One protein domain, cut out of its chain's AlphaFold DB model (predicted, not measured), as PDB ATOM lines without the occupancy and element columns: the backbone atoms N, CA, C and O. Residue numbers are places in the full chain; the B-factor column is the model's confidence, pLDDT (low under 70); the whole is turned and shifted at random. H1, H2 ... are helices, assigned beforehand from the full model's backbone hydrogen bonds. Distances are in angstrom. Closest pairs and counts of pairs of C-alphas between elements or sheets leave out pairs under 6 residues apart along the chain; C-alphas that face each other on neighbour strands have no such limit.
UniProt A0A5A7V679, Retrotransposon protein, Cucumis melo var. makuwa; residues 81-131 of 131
ATOM      1  N   SER A  81      90.781 215.041 215.757       57.88
ATOM      2  CA  SER A  81      90.841 213.604 216.041       57.88
ATOM      3  C   SER A  81      92.137 213.172 216.750       57.88
ATOM      4  O   SER A  81      92.134 212.189 217.489       57.88
ATOM      5  N   LYS A  82      93.230 213.932 216.578       65.50
ATOM      6  CA  LYS A  82      94.538 213.694 217.217       65.50
ATOM      7  C   LYS A  82      94.643 214.158 218.674       65.50
ATOM      8  O   LYS A  82      95.550 213.720 219.379       65.50
ATOM      9  N   TYR A  83      93.737 215.018 219.142       58.41
ATOM     10  CA  TYR A  83      93.648 215.404 220.549       58.41
ATOM     11  C   TYR A  83      92.459 214.676 221.169       58.41
ATOM     12  O   TYR A  83      91.379 214.626 220.581       58.41
ATOM     13  N   LYS A  84      92.641 214.080 222.357       66.88
ATOM     14  CA  LYS A  84      91.506 213.525 223.106       66.88
ATOM     15  C   LYS A  84      90.433 214.606 223.191       66.88
ATOM     16  O   LYS A  84      90.733 215.718 223.619       66.88
ATOM     17  N   LYS A  85      89.205 214.266 222.793       71.94
ATOM     18  CA  LYS A  85      88.039 215.131 222.969       71.94
ATOM     19  C   LYS A  85      87.993 215.535 224.442       71.94
ATOM     20  O   LYS A  85      87.808 214.671 225.297       71.94
ATOM     21  N   LEU A  86      88.264 216.808 224.719       79.25
ATOM     22  CA  LEU A  86      88.208 217.320 226.080       79.25
ATOM     23  C   LEU A  86      86.777 217.170 226.591       79.25
ATOM     24  O   LEU A  86      85.811 217.386 225.853       79.25
ATOM     25  N   GLU A  87      86.658 216.765 227.847       84.81
ATOM     26  CA  GLU A  87      85.384 216.695 228.547       84.81
ATOM     27  C   GLU A  87      84.955 218.101 228.986       84.81
ATOM     28  O   GLU A  87      85.801 218.938 229.304       84.81
ATOM     29  N   ILE A  88      83.645 218.361 228.972       88.50
ATOM     30  CA  ILE A  88      83.081 219.636 229.429       88.50
ATOM     31  C   ILE A  88      83.288 219.741 230.951       88.50
ATOM     32  O   ILE A  88      82.898 218.820 231.672       88.50
ATOM     33  N   PRO A  89      83.883 220.831 231.467       90.50
ATOM     34  CA  PRO A  89      84.104 220.990 232.900       90.50
ATOM     35  C   PRO A  89      82.791 221.267 233.643       90.50
ATOM     36  O   PRO A  89      82.165 222.299 233.430       90.50
ATOM     37  N   VAL A  90      82.410 220.389 234.572       92.12
ATOM     38  CA  VAL A  90      81.212 220.557 235.415       92.12
ATOM     39  C   VAL A  90      81.529 221.400 236.656       92.12
ATOM     40  O   VAL A  90      82.603 221.267 237.253       92.12
ATOM     41  N   PHE A  91      80.611 222.290 237.031       91.12
ATOM     42  CA  PHE A  91      80.692 223.079 238.256       91.12
ATOM     43  C   PHE A  91      80.028 222.343 239.421       91.12
ATOM     44  O   PHE A  91      78.823 222.100 239.400       91.12
ATOM     45  N   ASN A  92      80.811 222.056 240.464       87.25
ATOM     46  CA  ASN A  92      80.361 221.313 241.648       87.25
ATOM     47  C   ASN A  92      80.115 222.220 242.872       87.25
ATOM     48  O   ASN A  92      80.044 221.730 243.993       87.25
ATOM     49  N   GLY A  93      80.072 223.546 242.712       83.38
ATOM     50  CA  GLY A  93      79.840 224.480 243.825       83.38
ATOM     51  C   GLY A  93      81.052 224.789 244.720       83.38
ATOM     52  O   GLY A  93      81.020 225.778 245.443       83.38
ATOM     53  N   GLU A  94      82.132 224.002 244.667       84.12
ATOM     54  CA  GLU A  94      83.261 224.137 245.607       84.12
ATOM     55  C   GLU A  94      84.183 225.334 245.331       84.12
ATOM     56  O   GLU A  94      84.522 226.084 246.246       84.12
ATOM     57  N   ASN A  95      84.642 225.505 244.085       91.31
ATOM     58  CA  ASN A  95      85.617 226.538 243.735       91.31
ATOM     59  C   ASN A  95      85.290 227.180 242.373       91.31
ATOM     60  O   ASN A  95      85.617 226.602 241.328       91.31
ATOM     61  N   PRO A  96      84.664 228.373 242.365       90.56
ATOM     62  CA  PRO A  96      84.281 229.049 241.129       90.56
ATOM     63  C   PRO A  96      85.490 229.483 240.299       90.56
ATOM     64  O   PRO A  96      85.459 229.342 239.083       90.56
ATOM     65  N   GLU A  97      86.584 229.928 240.923       93.12
ATOM     66  CA  GLU A  97      87.789 230.367 240.206       93.12
ATOM     67  C   GLU A  97      88.444 229.213 239.440       93.12
ATOM     68  O   GLU A  97      88.797 229.339 238.267       93.12
ATOM     69  N   THR A  98      88.549 228.049 240.086       92.31
ATOM     70  CA  THR A  98      89.112 226.846 239.457       92.31
ATOM     71  C   THR A  98      88.233 226.351 238.312       92.31
ATOM     72  O   THR A  98      88.753 225.874 237.302       92.31
ATOM     73  N   TRP A  99      86.910 226.450 238.451       93.88
ATOM     74  CA  TRP A  99      85.996 226.080 237.376       93.88
ATOM     75  C   TRP A  99      86.088 227.048 236.193       93.88
ATOM     76  O   TRP A  99      86.238 226.578 235.068       93.88
ATOM     77  N   ILE A 100      86.101 228.365 236.439       94.19
ATOM     78  CA  ILE A 100      86.262 229.388 235.393       94.19
ATOM     79  C   ILE A 100      87.544 229.129 234.601       94.19
ATOM     80  O   ILE A 100      87.488 229.022 233.382       94.19
ATOM     81  N   TYR A 101      88.673 228.911 235.284       94.31
ATOM     82  CA  TYR A 101      89.947 228.613 234.625       94.31
ATOM     83  C   TYR A 101      89.854 227.397 233.686       94.31
ATOM     84  O   TYR A 101      90.331 227.437 232.549       94.31
ATOM     85  N   ARG A 102      89.219 226.307 234.142       92.38
ATOM     86  CA  ARG A 102      89.023 225.091 233.332       92.38
ATOM     87  C   ARG A 102      88.069 225.332 232.160       92.38
ATOM     88  O   ARG A 102      88.314 224.802 231.080       92.38
ATOM     89  N   ALA A 103      87.005 226.108 232.369       92.81
ATOM     90  CA  ALA A 103      86.027 226.457 231.343       92.81
ATOM     91  C   ALA A 103      86.640 227.346 230.252       92.81
ATOM     92  O   ALA A 103      86.485 227.041 229.073       92.81
ATOM     93  N   GLU A 104      87.413 228.369 230.621       93.31
ATOM     94  CA  GLU A 104      88.130 229.227 229.668       93.31
ATOM     95  C   GLU A 104      89.102 228.416 228.808       93.31
ATOM     96  O   GLU A 104      89.033 228.467 227.582       93.31
ATOM     97  N   HIS A 105      89.915 227.558 229.431       92.38
ATOM     98  CA  HIS A 105      90.828 226.678 228.695       92.38
ATOM     99  C   HIS A 105      90.085 225.709 227.770       92.38
ATOM    100  O   HIS A 105      90.549 225.416 226.668       92.38
ATOM    101  N   TYR A 106      88.928 225.200 228.201       92.44
ATOM    102  CA  TYR A 106      88.080 224.371 227.354       92.44
ATOM    103  C   TYR A 106      87.588 225.151 226.129       92.44
ATOM    104  O   TYR A 106      87.633 224.622 225.017       92.44
ATOM    105  N   PHE A 107      87.149 226.398 226.301       92.88
ATOM    106  CA  PHE A 107      86.674 227.239 225.205       92.88
ATOM    107  C   PHE A 107      87.780 227.596 224.218       92.88
ATOM    108  O   PHE A 107      87.538 227.512 223.016       92.88
ATOM    109  N   ASP A 108      88.976 227.915 224.707       90.94
ATOM    110  CA  ASP A 108      90.123 228.276 223.870       90.94
ATOM    111  C   ASP A 108      90.586 227.097 223.015       90.94
ATOM    112  O   ASP A 108      90.754 227.224 221.804       90.94
ATOM    113  N   ILE A 109      90.721 225.910 223.619       88.38
ATOM    114  CA  ILE A 109      91.143 224.699 222.897       88.38
ATOM    115  C   ILE A 109      90.090 224.267 221.871       88.38
ATOM    116  O   ILE A 109      90.425 223.701 220.828       88.38
ATOM    117  N   ASN A 110      88.811 224.517 222.160       86.12
ATOM    118  CA  ASN A 110      87.723 224.204 221.245       86.12
ATOM    119  C   ASN A 110      87.364 225.360 220.295       86.12
ATOM    120  O   ASN A 110      86.505 225.153 219.437       86.12
ATOM    121  N   GLU A 111      88.026 226.515 220.396       88.56
ATOM    122  CA  GLU A 111      87.774 227.726 219.599       88.56
ATOM    123  C   GLU A 111      86.281 228.091 219.532       88.56
ATOM    124  O   GLU A 111      85.754 228.416 218.468       88.56
ATOM    125  N   LEU A 112      85.571 227.978 220.661       88.44
ATOM    126  CA  LEU A 112      84.133 228.254 220.694       88.44
ATOM    127  C   LEU A 112      83.863 229.746 220.490       88.44
ATOM    128  O   LEU A 112      84.564 230.589 221.054       88.44
ATOM    129  N   VAL A 113      82.800 230.079 219.755       91.31
ATOM    130  CA  VAL A 113      82.295 231.463 219.710       91.31
ATOM    131  C   VAL A 113      81.482 231.782 220.964       91.31
ATOM    132  O   VAL A 113      81.019 230.879 221.663       91.31
ATOM    133  N   ASP A 114      81.297 233.063 221.277       90.56
ATOM    134  CA  ASP A 114      80.675 233.482 222.539       90.56
ATOM    135  C   ASP A 114      79.258 232.905 222.721       90.56
ATOM    136  O   ASP A 114      78.911 232.462 223.818       90.56
ATOM    137  N   GLU A 115      78.468 232.785 221.649       89.38
ATOM    138  CA  GLU A 115      77.146 232.149 221.697       89.38
ATOM    139  C   GLU A 115      77.207 230.657 222.068       89.38
ATOM    140  O   GLU A 115      76.276 230.124 222.679       89.38
ATOM    141  N   GLU A 116      78.281 229.959 221.697       89.31
ATOM    142  CA  GLU A 116      78.502 228.548 222.023       89.31
ATOM    143  C   GLU A 116      79.046 228.382 223.440       89.31
ATOM    144  O   GLU A 116      78.570 227.510 224.171       89.31
ATOM    145  N   LYS A 117      79.968 229.257 223.865       92.12
ATOM    146  CA  LYS A 117      80.480 229.290 225.244       92.12
ATOM    147  C   LYS A 117      79.340 229.407 226.248       92.12
ATOM    148  O   LYS A 117      79.309 228.656 227.218       92.12
ATOM    149  N   VAL A 118      78.371 230.291 225.988       91.94
ATOM    150  CA  VAL A 118      77.191 230.470 226.852       91.94
ATOM    151  C   VAL A 118      76.390 229.173 226.969       91.94
ATOM    152  O   VAL A 118      76.036 228.771 228.075       91.94
ATOM    153  N   LYS A 119      76.137 228.475 225.857       90.00
ATOM    154  CA  LYS A 119      75.395 227.202 225.875       90.00
ATOM    155  C   LYS A 119      76.137 226.123 226.660       90.00
ATOM    156  O   LYS A 119      75.516 225.424 227.457       90.00
ATOM    157  N   VAL A 120      77.448 225.999 226.455       89.00
ATOM    158  CA  VAL A 120      78.275 225.027 227.183       89.00
ATOM    159  C   VAL A 120      78.311 225.365 228.671       89.00
ATOM    160  O   VAL A 120      78.094 224.474 229.487       89.00
ATOM    161  N   ALA A 121      78.502 226.636 229.033       91.00
ATOM    162  CA  ALA A 121      78.497 227.084 230.423       91.00
ATOM    163  C   ALA A 121      77.178 226.739 231.127       91.00
ATOM    164  O   ALA A 121      77.211 226.211 232.230       91.00
ATOM    165  N   VAL A 122      76.027 226.944 230.476       88.81
ATOM    166  CA  VAL A 122      74.711 226.592 231.044       88.81
ATOM    167  C   VAL A 122      74.602 225.097 231.357       88.81
ATOM    168  O   VAL A 122      74.129 224.740 232.427       88.81
ATOM    169  N   VAL A 123      75.071 224.222 230.461       87.69
ATOM    170  CA  VAL A 123      75.038 222.756 230.663       87.69
ATOM    171  C   VAL A 123      76.092 222.281 231.676       87.69
ATOM    172  O   VAL A 123      76.002 221.177 232.203       87.69
ATOM    173  N   SER A 124      77.097 223.110 231.953       88.31
ATOM    174  CA  SER A 124      78.186 222.805 232.886       88.31
ATOM    175  C   SER A 124      77.776 222.948 234.351       88.31
ATOM    176  O   SER A 124      78.445 222.404 235.227       88.31
ATOM    177  N   PHE A 125      76.698 223.677 234.638       84.69
ATOM    178  CA  PHE A 125      76.078 223.654 235.955       84.69
ATOM    179  C   PHE A 125      75.346 222.315 236.076       84.69
ATOM    180  O   PHE A 125      74.450 222.029 235.283       84.69
ATOM    181  N   GLY A 126      75.799 221.452 236.996       72.00
ATOM    182  CA  GLY A 126      75.183 220.142 237.222       72.00
ATOM    183  C   GLY A 126      73.674 220.259 237.486       72.00
ATOM    184  O   GLY A 126      73.195 221.354 237.784       72.00
ATOM    185  N   PRO A 127      72.900 219.161 237.369       65.56
ATOM    186  CA  PRO A 127      71.487 219.197 237.731       65.56
ATOM    187  C   PRO A 127      71.372 219.732 239.158       65.56
ATOM    188  O   PRO A 127      72.066 219.224 240.038       65.56
ATOM    189  N   ASP A 128      70.540 220.761 239.362       59.44
ATOM    190  CA  ASP A 128      70.240 221.279 240.695       59.44
ATOM    191  C   ASP A 128      69.936 220.078 241.594       59.44
ATOM    192  O   ASP A 128      68.981 219.332 241.342       59.44
ATOM    193  N   GLU A 129      70.781 219.844 242.601       57.28
ATOM    194  CA  GLU A 129      70.484 218.870 243.641       57.28
ATOM    195  C   GLU A 129      69.266 219.403 244.398       57.28
ATOM    196  O   GLU A 129      69.371 220.168 245.353       57.28
ATOM    197  N   VAL A 130      68.081 219.037 243.914       52.69
ATOM    198  CA  VAL A 130      66.819 219.191 244.625       52.69
ATOM    199  C   VAL A 130      66.868 218.269 245.841       52.69
ATOM    200  O   VAL A 130      66.539 217.086 245.758       52.69
ATOM    201  N   ASN A 131      67.340 218.805 246.964       41.62
ATOM    202  CA  ASN A 131      67.227 218.192 248.285       41.62
ATOM    203  C   ASN A 131      66.297 219.037 249.156       41.62
ATOM    204  O   ASN A 131      66.584 220.245 249.318       41.62
TER     205      ASN A 131
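What this domain is: This is residues 81 to 131 of the 131 residues of the protein "Retrotransposon protein" of Cucumis melo var. makuwa (UniProt A0A5A7V679). Two helices, joined by a tight turn, form a V: H1 runs one way, and H2 comes back from the turn at a steep angle. A long lead-in, residues 81 to 95, passes by the open side of the V before folding back into H1, and the last residues trail off past the end of H2. The two end stretches, not the helix pair, make the length. The printed part has 51 residues with two named helices, H1 then H2, and no named strand; the class is all helix. It is only just loose, close to compact, with a radius of gyration of the C-alphas of 11.9 A, and spans 41 by 20 by 20 A.

How they stand to each other: Residues 81 to 95 hold no named element; H1, residues 96 to 110, follows them. A tight link of 3 residues leads to H2, residues 114 to 124. H1 and H2 are close but not clearly touching, with 2 pairs of C-alphas within 8 A. Their closest C-alphas, those of Phe 107 and Lys 117, are 6.5 A apart. They run opposite ways at a steep tilt of 50 degrees. Every O i to N i+4 pair is within hydrogen-bond range in H1, and 6 of 7 in H2.

Where its parts are: H1 begins at C-alpha 96, (84.281, 229.049, 241.129), and is 20.8 A long from first to last C-alpha. H2 is 15.1 A long and ends at C-alpha 124, (78.186, 222.805, 232.886).

The domain as a whole: The C-alphas farthest apart, those of Lys 82 and Asn 131, are 41.6 A apart. The printed part has no cut and ends at the chain's last residue. Mean pLDDT of the printed part is 83.6; residues 81 to 84 and 127 to 131 are under 70.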